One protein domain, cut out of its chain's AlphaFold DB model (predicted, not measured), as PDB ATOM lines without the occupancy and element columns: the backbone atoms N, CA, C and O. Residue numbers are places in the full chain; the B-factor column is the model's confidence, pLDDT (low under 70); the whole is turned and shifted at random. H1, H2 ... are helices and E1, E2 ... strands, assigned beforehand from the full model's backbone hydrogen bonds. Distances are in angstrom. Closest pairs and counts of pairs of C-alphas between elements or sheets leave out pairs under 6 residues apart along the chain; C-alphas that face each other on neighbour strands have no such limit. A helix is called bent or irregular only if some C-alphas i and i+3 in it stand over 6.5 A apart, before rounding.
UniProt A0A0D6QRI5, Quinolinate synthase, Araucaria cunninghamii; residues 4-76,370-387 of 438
ATOM      1  N   GLU A   4     190.218 232.576 183.088       75.69
ATOM      2  CA  GLU A   4     190.089 232.085 184.464       75.69
ATOM      3  C   GLU A   4     190.555 230.632 184.557       75.69
ATOM      4  O   GLU A   4     191.431 230.296 185.358       75.69
ATOM      5  N   VAL A   5     190.032 229.777 183.672       81.06
ATOM      6  CA  VAL A   5     190.402 228.355 183.597       81.06
ATOM      7  C   VAL A   5     191.907 228.218 183.383       81.06
ATOM      8  O   VAL A   5     192.580 227.465 184.090       81.06
ATOM      9  N   GLN A   6     192.461 228.980 182.438       77.50
ATOM     10  CA  GLN A   6     193.892 228.959 182.157       77.50
ATOM     11  C   GLN A   6     194.714 229.438 183.360       77.50
ATOM     12  O   GLN A   6     195.706 228.796 183.704       77.50
ATOM     13  N   GLY A   7     194.302 230.522 184.023       78.44
ATOM     14  CA  GLY A   7     194.967 231.065 185.208       78.44
ATOM     15  C   GLY A   7     195.023 230.058 186.357       78.44
ATOM     16  O   GLY A   7     196.093 229.823 186.928       78.44
ATOM     17  N   VAL A   8     193.901 229.388 186.641       84.94
ATOM     18  CA  VAL A   8     193.828 228.334 187.663       84.94
ATOM     19  C   VAL A   8     194.727 227.151 187.306       84.94
ATOM     20  O   VAL A   8     195.485 226.692 188.160       84.94
ATOM     21  N   LEU A   9     194.719 226.684 186.053       86.12
ATOM     22  CA  LEU A   9     195.573 225.572 185.621       86.12
ATOM     23  C   LEU A   9     197.067 225.919 185.661       86.12
ATOM     24  O   LEU A   9     197.873 225.085 186.074       86.12
ATOM     25  N   VAL A  10     197.452 227.143 185.283       83.06
ATOM     26  CA  VAL A  10     198.843 227.620 185.389       83.06
ATOM     27  C   VAL A  10     199.298 227.640 186.847       83.06
ATOM     28  O   VAL A  10     200.390 227.157 187.150       83.06
ATOM     29  N   ALA A  11     198.472 228.164 187.754       84.50
ATOM     30  CA  ALA A  11     198.791 228.192 189.178       84.50
ATOM     31  C   ALA A  11     198.882 226.768 189.755       84.50
ATOM     32  O   ALA A  11     199.854 226.422 190.430       84.50
ATOM     33  N   ALA A  12     197.911 225.910 189.432       86.88
ATOM     34  CA  ALA A  12     197.858 224.528 189.899       86.88
ATOM     35  C   ALA A  12     199.032 223.683 189.381       86.88
ATOM     36  O   ALA A  12     199.533 222.828 190.112       86.88
ATOM     37  N   LYS A  13     199.538 223.951 188.169       86.12
ATOM     38  CA  LYS A  13     200.695 223.252 187.581       86.12
ATOM     39  C   LYS A  13     201.944 223.281 188.466       86.12
ATOM     40  O   LYS A  13     202.745 222.352 188.411       86.12
ATOM     41  N   GLN A  14     202.114 224.307 189.303       81.75
ATOM     42  CA  GLN A  14     203.241 224.385 190.243       81.75
ATOM     43  C   GLN A  14     203.201 223.284 191.310       81.75
ATOM     44  O   GLN A  14     204.241 222.881 191.823       81.75
ATOM     45  N   GLN A  15     202.003 222.806 191.644       86.12
ATOM     46  CA  GLN A  15     201.773 221.784 192.666       86.12
ATOM     47  C   GLN A  15     201.464 220.412 192.045       86.12
ATOM     48  O   GLN A  15     201.720 219.386 192.671       86.12
ATOM     49  N   TRP A  16     200.953 220.387 190.811       85.25
ATOM     50  CA  TRP A  16     200.489 219.184 190.124       85.25
ATOM     51  C   TRP A  16     201.250 218.973 188.801       85.25
ATOM     52  O   TRP A  16     200.939 219.622 187.798       85.25
ATOM     53  N   PRO A  17     202.226 218.042 188.751       83.38
ATOM     54  CA  PRO A  17     203.152 217.906 187.615       83.38
ATOM     55  C   PRO A  17     202.488 217.421 186.314       83.38
ATOM     56  O   PRO A  17     203.029 217.614 185.221       83.38
ATOM     57  N   HIS A  18     201.308 216.809 186.416       87.75
ATOM     58  CA  HIS A  18     200.552 216.281 185.280       87.75
ATOM     59  C   HIS A  18     199.617 217.314 184.634       87.75
ATOM     60  O   HIS A  18     198.914 216.982 183.689       87.75
ATOM     61  N   ILE A  19     199.629 218.575 185.074       90.44
ATOM     62  CA  ILE A  19     198.950 219.654 184.347       90.44
ATOM     63  C   ILE A  19     199.898 220.185 183.270       90.44
ATOM     64  O   ILE A  19     200.990 220.683 183.554       90.44
ATOM     65  N   GLN A  20     199.489 220.080 182.008       86.75
ATOM     66  CA  GLN A  20     200.257 220.572 180.866       86.75
ATOM     67  C   GLN A  20     199.401 221.536 180.050       86.75
ATOM     68  O   GLN A  20     198.231 221.283 179.794       86.75
ATOM     69  N   ILE A  21     200.012 222.652 179.659       81.06
ATOM     70  CA  ILE A  21     199.402 223.687 178.824       81.06
ATOM     71  C   ILE A  21     200.294 223.787 177.599       81.06
ATOM     72  O   ILE A  21     201.493 224.051 177.732       81.06
ATOM     73  N   SER A  22     199.730 223.492 176.437       74.56
ATOM     74  CA  SER A  22     200.459 223.424 175.178       74.56
ATOM     75  C   SER A  22     199.510 223.594 173.998       74.56
ATOM     76  O   SER A  22     198.294 223.494 174.156       74.56
ATOM     77  N   ASP A  23     200.076 223.795 172.811       73.31
ATOM     78  CA  ASP A  23     199.327 223.682 171.562       73.31
ATOM     79  C   ASP A  23     198.809 222.246 171.320       73.31
ATOM     80  O   ASP A  23     199.167 221.291 172.024       73.31
ATOM     81  N   SER A  24     197.953 222.105 170.306       71.06
ATOM     82  CA  SER A  24     197.288 220.849 169.935       71.06
ATOM     83  C   SER A  24     198.246 219.731 169.515       71.06
ATOM     84  O   SER A  24     197.912 218.554 169.666       71.06
ATOM     85  N   LEU A  25     199.435 220.070 169.007       72.06
ATOM     86  CA  LEU A  25     200.419 219.094 168.547       72.06
ATOM     87  C   LEU A  25     201.177 218.474 169.720       72.06
ATOM     88  O   LEU A  25     201.295 217.249 169.814       72.06
ATOM     89  N   VAL A  26     201.690 219.327 170.606       80.19
ATOM     90  CA  VAL A  26     202.461 218.920 171.786       80.19
ATOM     91  C   VAL A  26     201.565 218.194 172.790       80.19
ATOM     92  O   VAL A  26     202.038 217.315 173.511       80.19
ATOM     93  N   MET A  27     200.268 218.511 172.808       86.94
ATOM     94  CA  MET A  27     199.290 217.909 173.715       86.94
ATOM     95  C   MET A  27     199.269 216.376 173.632       86.94
ATOM     96  O   MET A  27     199.299 215.710 174.665       86.94
ATOM     97  N   ALA A  28     199.303 215.810 172.422       86.38
ATOM     98  CA  ALA A  28     199.294 214.360 172.229       86.38
ATOM     99  C   ALA A  28     200.565 213.679 172.769       86.38
ATOM    100  O   ALA A  28     200.486 212.639 173.418       86.38
ATOM    101  N   ASP A  29     201.742 214.290 172.595       87.81
ATOM    102  CA  ASP A  29     202.992 213.730 173.133       87.81
ATOM    103  C   ASP A  29     203.056 213.828 174.658       87.81
ATOM    104  O   ASP A  29     203.612 212.959 175.333       87.81
ATOM    105  N   ARG A  30     202.487 214.895 175.228       91.69
ATOM    106  CA  ARG A  30     202.364 215.043 176.683       91.69
ATOM    107  C   ARG A  30     201.423 213.993 177.257       91.69
ATOM    108  O   ARG A  30     201.753 213.427 178.294       91.69
ATOM    109  N   ALA A  31     200.319 213.705 176.575       93.31
ATOM    110  CA  ALA A  31     199.391 212.650 176.954       93.31
ATOM    111  C   ALA A  31     200.072 211.272 176.998       93.31
ATOM    112  O   ALA A  31     199.929 210.563 177.992       93.31
ATOM    113  N   VAL A  32     200.888 210.925 175.993       93.06
ATOM    114  CA  VAL A  32     201.678 209.677 176.012       93.06
ATOM    115  C   VAL A  32     202.613 209.633 177.222       93.06
ATOM    116  O   VAL A  32     202.592 208.664 177.972       93.06
ATOM    117  N   LYS A  33     203.354 210.713 177.495       94.12
ATOM    118  CA  LYS A  33     204.240 210.789 178.673       94.12
ATOM    119  C   LYS A  33     203.488 210.668 180.000       94.12
ATOM    120  O   LYS A  33     204.021 210.126 180.965       94.12
ATOM    121  N   MET A  34     202.263 211.191 180.081       94.50
ATOM    122  CA  MET A  34     201.404 211.015 181.255       94.50
ATOM    123  C   MET A  34     200.987 209.555 181.420       94.50
ATOM    124  O   MET A  34     201.064 209.025 182.525       94.50
ATOM    125  N   ALA A  35     200.593 208.896 180.331       95.50
ATOM    126  CA  ALA A  35     200.243 207.480 180.341       95.50
ATOM    127  C   ALA A  35     201.438 206.596 180.747       95.50
ATOM    128  O   ALA A  35     201.295 205.731 181.609       95.50
ATOM    129  N   GLU A  36     202.635 206.873 180.219       95.50
ATOM    130  CA  GLU A  36     203.895 206.226 180.621       95.50
ATOM    131  C   GLU A  36     204.202 206.423 182.114       95.50
ATOM    132  O   GLU A  36     204.684 205.508 182.781       95.50
ATOM    133  N   ALA A  37     203.882 207.600 182.660       94.62
ATOM    134  CA  ALA A  37     204.015 207.905 184.083       94.62
ATOM    135  C   ALA A  37     202.917 207.268 184.964       94.62
ATOM    136  O   ALA A  37     202.922 207.461 186.179       94.62
ATOM    137  N   GLY A  38     201.987 206.508 184.376       94.12
ATOM    138  CA  GLY A  38     200.943 205.773 185.089       94.12
ATOM    139  C   GLY A  38     199.596 206.491 185.198       94.12
ATOM    140  O   GLY A  38     198.721 206.015 185.926       94.12
ATOM    141  N   CYS A  39     199.388 207.612 184.495       94.38
ATOM    142  CA  CYS A  39     198.070 208.241 184.422       94.38
ATOM    143  C   CYS A  39     197.088 207.323 183.680       94.38
ATOM    144  O   CYS A  39     197.292 206.984 182.516       94.38
ATOM    145  N   LYS A  40     195.998 206.947 184.351       94.38
ATOM    146  CA  LYS A  40     194.944 206.091 183.782       94.38
ATOM    147  C   LYS A  40     193.907 206.860 182.976       94.38
ATOM    148  O   LYS A  40     193.244 206.270 182.134       94.38
ATOM    149  N   THR A  41     193.790 208.158 183.226       94.94
ATOM    150  CA  THR A  41     192.784 209.018 182.612       94.94
ATOM    151  C   THR A  41     193.397 210.369 182.290       94.94
ATOM    152  O   THR A  41     194.191 210.902 183.067       94.94
ATOM    153  N   ILE A  42     193.026 210.916 181.138       95.62
ATOM    154  CA  ILE A  42     193.493 212.193 180.613       95.62
ATOM    155  C   ILE A  42     192.271 213.060 180.317       95.62
ATOM    156  O   ILE A  42     191.405 212.702 179.521       95.62
ATOM    157  N   ALA A  43     192.216 214.222 180.961       95.12
ATOM    158  CA  ALA A  43     191.257 215.269 180.643       95.12
ATOM    159  C   ALA A  43     191.872 216.209 179.602       95.12
ATOM    160  O   ALA A  43     192.937 216.785 179.831       95.12
ATOM    161  N   VAL A  44     191.202 216.370 178.465       94.00
ATOM    162  CA  VAL A  44     191.599 217.298 177.408       94.00
ATOM    163  C   VAL A  44     190.691 218.518 177.469       94.00
ATOM    164  O   VAL A  44     189.496 218.439 177.194       94.00
ATOM    165  N   LEU A  45     191.276 219.658 177.834       92.25
ATOM    166  CA  LEU A  45     190.598 220.946 177.794       92.25
ATOM    167  C   LEU A  45     190.920 221.625 176.462       92.25
ATOM    168  O   LEU A  45     192.010 222.164 176.269       92.25
ATOM    169  N   GLY A  46     189.977 221.574 175.532       89.19
ATOM    170  CA  GLY A  46     190.161 222.036 174.165       89.19
ATOM    171  C   GLY A  46     188.898 221.838 173.339       89.19
ATOM    172  O   GLY A  46     187.790 221.895 173.864       89.19
ATOM    173  N   VAL A  47     189.075 221.612 172.045       89.88
ATOM    174  CA  VAL A  47     187.994 221.261 171.113       89.88
ATOM    175  C   VAL A  47     188.090 219.788 170.717       89.88
ATOM    176  O   VAL A  47     189.105 219.133 170.984       89.88
ATOM    177  N   ASP A  48     187.058 219.253 170.070       90.56
ATOM    178  CA  ASP A  48     186.939 217.807 169.847       90.56
ATOM    179  C   ASP A  48     188.122 217.225 169.056       90.56
ATOM    180  O   ASP A  48     188.717 216.245 169.503       90.56
ATOM    181  N   PHE A  49     188.580 217.884 167.980       86.75
ATOM    182  CA  PHE A  49     189.710 217.373 167.185       86.75
ATOM    183  C   PHE A  49     191.019 217.251 167.987       86.75
ATOM    184  O   PHE A  49     191.876 216.433 167.654       86.75
ATOM    185  N   MET A  50     191.210 218.068 169.034       90.25
ATOM    186  CA  MET A  50     192.396 217.972 169.893       90.25
ATOM    187  C   MET A  50     192.316 216.720 170.768       90.25
ATOM    188  O   MET A  50     193.296 215.989 170.897       90.25
ATOM    189  N   SER A  51     191.130 216.449 171.315       91.81
ATOM    190  CA  SER A  51     190.850 215.256 172.122       91.81
ATOM    191  C   SER A  51     190.947 213.977 171.284       91.81
ATOM    192  O   SER A  51     191.543 212.993 171.716       91.81
ATOM    193  N   GLU A  52     190.435 214.017 170.054       89.06
ATOM    194  CA  GLU A  52     190.566 212.957 169.051       89.06
ATOM    195  C   GLU A  52     192.032 212.665 168.703       89.06
ATOM    196  O   GLU A  52     192.440 211.505 168.664       89.06
ATOM    197  N   ASN A  53     192.848 213.706 168.493       87.38
ATOM    198  CA  ASN A  53     194.279 213.550 168.235       87.38
ATOM    199  C   ASN A  53     195.000 212.893 169.423       87.38
ATOM    200  O   ASN A  53     195.785 211.966 169.238       87.38
ATOM    201  N   VAL A  54     194.703 213.328 170.652       91.31
ATOM    202  CA  VAL A  54     195.238 212.709 171.876       91.31
ATOM    203  C   VAL A  54     194.858 211.228 171.950       91.31
ATOM    204  O   VAL A  54     195.734 210.391 172.165       91.31
ATOM    205  N   ARG A  55     193.580 210.898 171.726       91.75
ATOM    206  CA  ARG A  55     193.083 209.518 171.719       91.75
ATOM    207  C   ARG A  55     193.820 208.656 170.691       91.75
ATOM    208  O   ARG A  55     194.405 207.644 171.065       91.75
ATOM    209  N   ALA A  56     193.875 209.097 169.434       87.00
ATOM    210  CA  ALA A  56     194.504 208.343 168.350       87.00
ATOM    211  C   ALA A  56     196.003 208.086 168.586       87.00
ATOM    212  O   ALA A  56     196.500 206.994 168.316       87.00
ATOM    213  N   ILE A  57     196.737 209.071 169.114       88.19
ATOM    214  CA  ILE A  57     198.165 208.911 169.413       88.19
ATOM    215  C   ILE A  57     198.392 207.975 170.606       88.19
ATOM    216  O   ILE A  57     199.320 207.168 170.568       88.19
ATOM    217  N   LEU A  58     197.539 208.026 171.635       91.38
ATOM    218  CA  LEU A  58     197.592 207.074 172.748       91.38
ATOM    219  C   LEU A  58     197.315 205.642 172.286       91.38
ATOM    220  O   LEU A  58     198.030 204.735 172.707       91.38
ATOM    221  N   ASP A  59     196.333 205.436 171.404       89.00
ATOM    222  CA  ASP A  59     196.025 204.112 170.842       89.00
ATOM    223  C   ASP A  59     197.236 203.548 170.095       89.00
ATOM    224  O   ASP A  59     197.704 202.450 170.391       89.00
ATOM    225  N   ARG A  60     197.851 204.352 169.218       85.06
ATOM    226  CA  ARG A  60     199.073 203.965 168.489       85.06
ATOM    227  C   ARG A  60     200.274 203.695 169.396       85.06
ATOM    228  O   ARG A  60     201.147 202.915 169.024       85.06
ATOM    229  N   ALA A  61     200.338 204.342 170.556       89.81
ATOM    230  CA  ALA A  61     201.371 204.117 171.561       89.81
ATOM    231  C   ALA A  61     201.077 202.907 172.477       89.81
ATOM    232  O   ALA A  61     201.868 202.621 173.372       89.81
ATOM    233  N   GLY A  62     199.970 202.184 172.263       91.69
ATOM    234  CA  GLY A  62     199.583 201.011 173.054       91.69
ATOM    235  C   GLY A  62     198.861 201.342 174.366       91.69
ATOM    236  O   GLY A  62     198.717 200.476 175.230       91.69
ATOM    237  N   PHE A  63     198.384 202.578 174.527       94.31
ATOM    238  CA  PHE A  63     197.663 203.070 175.707       94.31
ATOM    239  C   PHE A  63     196.140 203.138 175.486       94.31
ATOM    240  O   PHE A  63     195.455 204.045 175.966       94.31
ATOM    241  N   GLU A  64     195.579 202.144 174.795       90.69
ATOM    242  CA  GLU A  64     194.145 202.030 174.456       90.69
ATOM    243  C   GLU A  64     193.213 202.040 175.682       90.69
ATOM    244  O   GLU A  64     192.041 202.412 175.592       90.69
ATOM    245  N   LYS A  65     193.733 201.632 176.849       92.06
ATOM    246  CA  LYS A  65     192.989 201.559 178.117       92.06
ATOM    247  C   LYS A  65     192.926 202.877 178.883       92.06
ATOM    248  O   LYS A  65     192.164 202.964 179.838       92.06
ATOM    249  N   VAL A  66     193.741 203.867 178.520       95.06
ATOM    250  CA  VAL A  66     193.728 205.171 179.194       95.06
ATOM    251  C   VAL A  66     192.427 205.886 178.837       95.06
ATOM    252  O   VAL A  66     192.124 205.984 177.657       95.06
ATOM    253  N   GLY A  67     191.644 206.381 179.791       94.25
ATOM    254  CA  GLY A  67     190.446 207.178 179.495       94.25
ATOM    255  C   GLY A  67     190.823 208.544 178.915       94.25
ATOM    256  O   GLY A  67     191.777 209.160 179.387       94.25
ATOM    257  N   VAL A  68     190.108 209.038 177.900       95.50
ATOM    258  CA  VAL A  68     190.309 210.397 177.361       95.50
ATOM    259  C   VAL A  68     188.969 211.112 177.342       95.50
ATOM    260  O   VAL A  68     188.074 210.706 176.603       95.50
ATOM    261  N   TYR A  69     188.849 212.178 178.131       95.81
ATOM    262  CA  TYR A  69     187.607 212.932 178.297       95.81
ATOM    263  C   TYR A  69     187.771 214.385 177.855       95.81
ATOM    264  O   TYR A  69     188.727 215.054 178.253       95.81
ATOM    265  N   ARG A  70     186.811 214.889 177.077       94.38
ATOM    266  CA  ARG A  70     186.602 216.320 176.805       94.38
ATOM    267  C   ARG A  70     185.691 216.929 177.871       94.38
ATOM    268  O   ARG A  70     185.091 216.196 178.647       94.38
ATOM    269  N   MET A  71     185.584 218.256 177.943       93.12
ATOM    270  CA  MET A  71     184.908 218.948 179.060       93.12
ATOM    271  C   MET A  71     183.422 219.267 178.828       93.12
ATOM    272  O   MET A  71     182.831 220.032 179.588       93.12
ATOM    273  N   ALA A  72     182.809 218.694 177.794       91.12
ATOM    274  CA  ALA A  72     181.390 218.869 177.513       91.12
ATOM    275  C   ALA A  72     180.792 217.590 176.917       91.12
ATOM    276  O   ALA A  72     181.460 216.873 176.172       91.12
ATOM    277  N   SER A  73     179.516 217.338 177.208       88.94
ATOM    278  CA  SER A  73     178.739 216.276 176.558       88.94
ATOM    279  C   SER A  73     178.354 216.642 175.122       88.94
ATOM    280  O   SER A  73     178.256 215.776 174.256       88.94
ATOM    281  N   GLU A  74     178.141 217.926 174.842       89.81
ATOM    282  CA  GLU A  74     177.864 218.436 173.496       89.81
ATOM    283  C   GLU A  74     179.149 218.556 172.675       89.81
ATOM    284  O   GLU A  74     180.229 218.711 173.241       89.81
ATOM    285  N   LYS A  75     179.046 218.492 171.342       87.94
ATOM    286  CA  LYS A  75     180.186 218.649 170.422       87.94
ATOM    287  C   LYS A  75     180.893 219.992 170.669       87.94
ATOM    288  O   LYS A  75     180.260 221.041 170.553       87.94
ATOM    289  N   ILE A  76     182.196 219.972 170.949       87.94
ATOM    290  CA  ILE A  76     183.016 221.184 171.061       87.94
ATOM    291  C   ILE A  76     183.640 221.468 169.689       87.94
ATOM    292  O   ILE A  76     184.692 220.933 169.329       87.94
ATOM    293  N   SER A 370     183.140 221.636 184.820       91.94
ATOM    294  CA  SER A 370     183.168 220.431 183.989       91.94
ATOM    295  C   SER A 370     184.370 219.550 184.318       91.94
ATOM    296  O   SER A 370     184.212 218.340 184.481       91.94
ATOM    297  N   LEU A 371     185.561 220.141 184.470       92.88
ATOM    298  CA  LEU A 371     186.765 219.402 184.854       92.88
ATOM    299  C   LEU A 371     186.591 218.719 186.217       92.88
ATOM    300  O   LEU A 371     186.852 217.526 186.351       92.88
ATOM    301  N   LEU A 372     186.110 219.454 187.222       93.06
ATOM    302  CA  LEU A 372     185.862 218.918 188.559       93.06
ATOM    303  C   LEU A 372     184.776 217.839 188.544       93.06
ATOM    304  O   LEU A 372     184.889 216.865 189.284       93.06
ATOM    305  N   ASN A 373     183.748 217.980 187.705       93.44
ATOM    306  CA  ASN A 373     182.724 216.958 187.524       93.44
ATOM    307  C   ASN A 373     183.319 215.661 186.957       93.44
ATOM    308  O   ASN A 373     183.104 214.599 187.535       93.44
ATOM    309  N   VAL A 374     184.133 215.746 185.898       93.62
ATOM    310  CA  VAL A 374     184.860 214.587 185.351       93.62
ATOM    311  C   VAL A 374     185.741 213.957 186.434       93.62
ATOM    312  O   VAL A 374     185.624 212.763 186.698       93.62
ATOM    313  N   CYS A 375     186.549 214.750 187.146       92.56
ATOM    314  CA  CYS A 375     187.416 214.247 188.216       92.56
ATOM    315  C   CYS A 375     186.660 213.558 189.366       92.56
ATOM    316  O   CYS A 375     187.212 212.656 189.986       92.56
ATOM    317  N   ARG A 376     185.424 213.976 189.676       94.19
ATOM    318  CA  ARG A 376     184.589 213.342 190.716       94.19
ATOM    319  C   ARG A 376     183.984 212.012 190.274       94.19
ATOM    320  O   ARG A 376     183.626 211.219 191.139       94.19
ATOM    321  N   LEU A 377     183.806 211.808 188.969       94.19
ATOM    322  CA  LEU A 377     183.084 210.665 188.411       94.19
ATOM    323  C   LEU A 377     184.007 209.549 187.903       94.19
ATOM    324  O   LEU A 377     183.598 208.390 187.936       94.19
ATOM    325  N   VAL A 378     185.230 209.869 187.472       93.31
ATOM    326  CA  VAL A 378     186.245 208.882 187.048       93.31
ATOM    327  C   VAL A 378     186.578 207.904 188.182       93.31
ATOM    328  O   VAL A 378     186.660 208.310 189.341       93.31
ATOM    329  N   ASP A 379     186.787 206.624 187.850       89.12
ATOM    330  CA  ASP A 379     187.054 205.528 188.799       89.12
ATOM    331  C   ASP A 379     185.928 205.314 189.845       89.12
ATOM    332  O   ASP A 379     186.133 204.696 190.896       89.12
ATOM    333  N   THR A 380     184.709 205.799 189.573       93.00
ATOM    334  CA  THR A 380     183.529 205.591 190.433       93.00
ATOM    335  C   THR A 380     182.468 204.722 189.760       93.00
ATOM    336  O   THR A 380     182.448 204.538 188.547       93.00
ATOM    337  N   SER A 381     181.491 204.236 190.535       90.38
ATOM    338  CA  SER A 381     180.335 203.514 189.983       90.38
ATOM    339  C   SER A 381     179.466 204.354 189.036       90.38
ATOM    340  O   SER A 381     178.619 203.796 188.344       90.38
ATOM    341  N   GLN A 382     179.657 205.677 189.008       90.94
ATOM    342  CA  GLN A 382     178.915 206.620 188.171       90.94
ATOM    343  C   GLN A 382     179.686 207.047 186.915       90.94
ATOM    344  O   GLN A 382     179.196 207.880 186.156       90.94
ATOM    345  N   GLU A 383     180.854 206.456 186.647       91.12
ATOM    346  CA  GLU A 383     181.687 206.789 185.485       91.12
ATOM    347  C   GLU A 383     180.954 206.609 184.144       91.12
ATOM    348  O   GLU A 383     181.210 207.345 183.197       91.12
ATOM    349  N   PHE A 384     179.949 205.727 184.071       90.12
ATOM    350  CA  PHE A 384     179.114 205.547 182.874       90.12
ATOM    351  C   PHE A 384     178.404 206.837 182.406       90.12
ATOM    352  O   PHE A 384     178.070 206.969 181.225       90.12
ATOM    353  N   LEU A 385     178.194 207.806 183.309       91.75
ATOM    354  CA  LEU A 385     177.648 209.127 182.980       91.75
ATOM    355  C   LEU A 385     178.604 209.955 182.102       91.75
ATOM    356  O   LEU A 385     178.155 210.854 181.392       91.75
ATOM    357  N   LEU A 386     179.901 209.631 182.104       92.69
ATOM    358  CA  LEU A 386     180.928 210.281 181.291       92.69
ATOM    359  C   LEU A 386     181.028 209.731 179.863       92.69
ATOM    360  O   LEU A 386     181.818 210.248 179.082       92.69
ATOM    361  N   SER A 387     180.214 208.746 179.477       90.44
ATOM    362  CA  SER A 387     180.231 208.161 178.122       90.44
ATOM    363  C   SER A 387     180.108 209.200 176.999       90.44
ATOM    364  O   SER A 387     180.739 209.074 175.957       90.44
TER     365      SER A 387
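What this domain is: This is residues 4 to 76 and 370 to 387 of the 438 residues of the protein "Quinolinate synthase" of Araucaria cunninghamii (UniProt A0A0D6QRI5). A short two-stranded parallel sheet, E1 beside E2, makes the middle, with H2 and H3 packed together over one face and the smaller pair H4 and H5 over the other. H1 lies off to one side, apart from each of the other named elements, and residues 14 to 23 lead from it to H2. The printed part has 91 residues, with five named helices and two strands in the order H1, H2, E1, H3, E2, H4, H5, and its class is mostly helix. It is compact, with a radius of gyration of the C-alphas of 12.7 A, and rounded, spanning 30 by 28 by 26 A.

Where its parts are: Find C-alpha 4 at (190.089, 232.085, 184.464); from there H1 runs over residues 4 to 13, 14.2 A long. H2, residues 24 to 36, covers 19.3 A; it is neither bent nor irregular, but only just: C-alphas 25 and 28 are 6.1 A apart. Look for E1 at residues 41 to 44, beginning with C-alpha 41 at (192.784, 209.018, 182.612), 9.9 A long. H3, residues 48 to 60, is 18.5 A long, and E2, residues 67 to 70, is 10.3 A long. Beyond the cut come H4, residues 370 to 377, 10.7 A long, and H5, residues 383 to 387, 7.6 A long, which ends with C-alpha 387 at (180.231, 208.161, 178.122).

How they stand to each other: Begin at the sheet: E1 and E2 are parallel, with 21 degrees between their directions, and N 42 and O 67 are within hydrogen-bond range at 2.8 A, as are N 69 and O 42 at 3.0 A. E1, H3 and E2 form a strand-helix-strand unit, two parallel neighbour strands with a helix between them, and its crossover is right-handed. The closest C-alphas of H3 and E2 are those of Arg 55 and Val 68, 6.3 A apart. H2 and H3 touch, closest at the C-alphas of Ala 28 and Val 54, 4.4 A apart, and run the same way at a steep tilt of 42 degrees. The closest C-alphas of H4 and E1 are those of Ala 43 and Leu 371, 7.4 A apart. H4 and H5 touch, closest at the C-alphas of Leu 377 and Glu 383, 5.1 A apart. H1 and H2 are apart. In H1, H3 and H4 every O i to N i+4 pair is within hydrogen-bond range; in H2 it is 7 of 9, and in H5 0 of 1, beside 2 of 2 O i to N i+3 pairs.

The domain as a whole: The two C-alphas farthest apart are those of Glu 4 and Gly 62, 34.4 A. Residues 77 to 369 are not printed, and C-alphas 76 and 370 stand 13.0 A apart across this cut. Of the links that are printed whole, none is long. The mean pLDDT of the printed part is 89.2, and no printed residue is under 70.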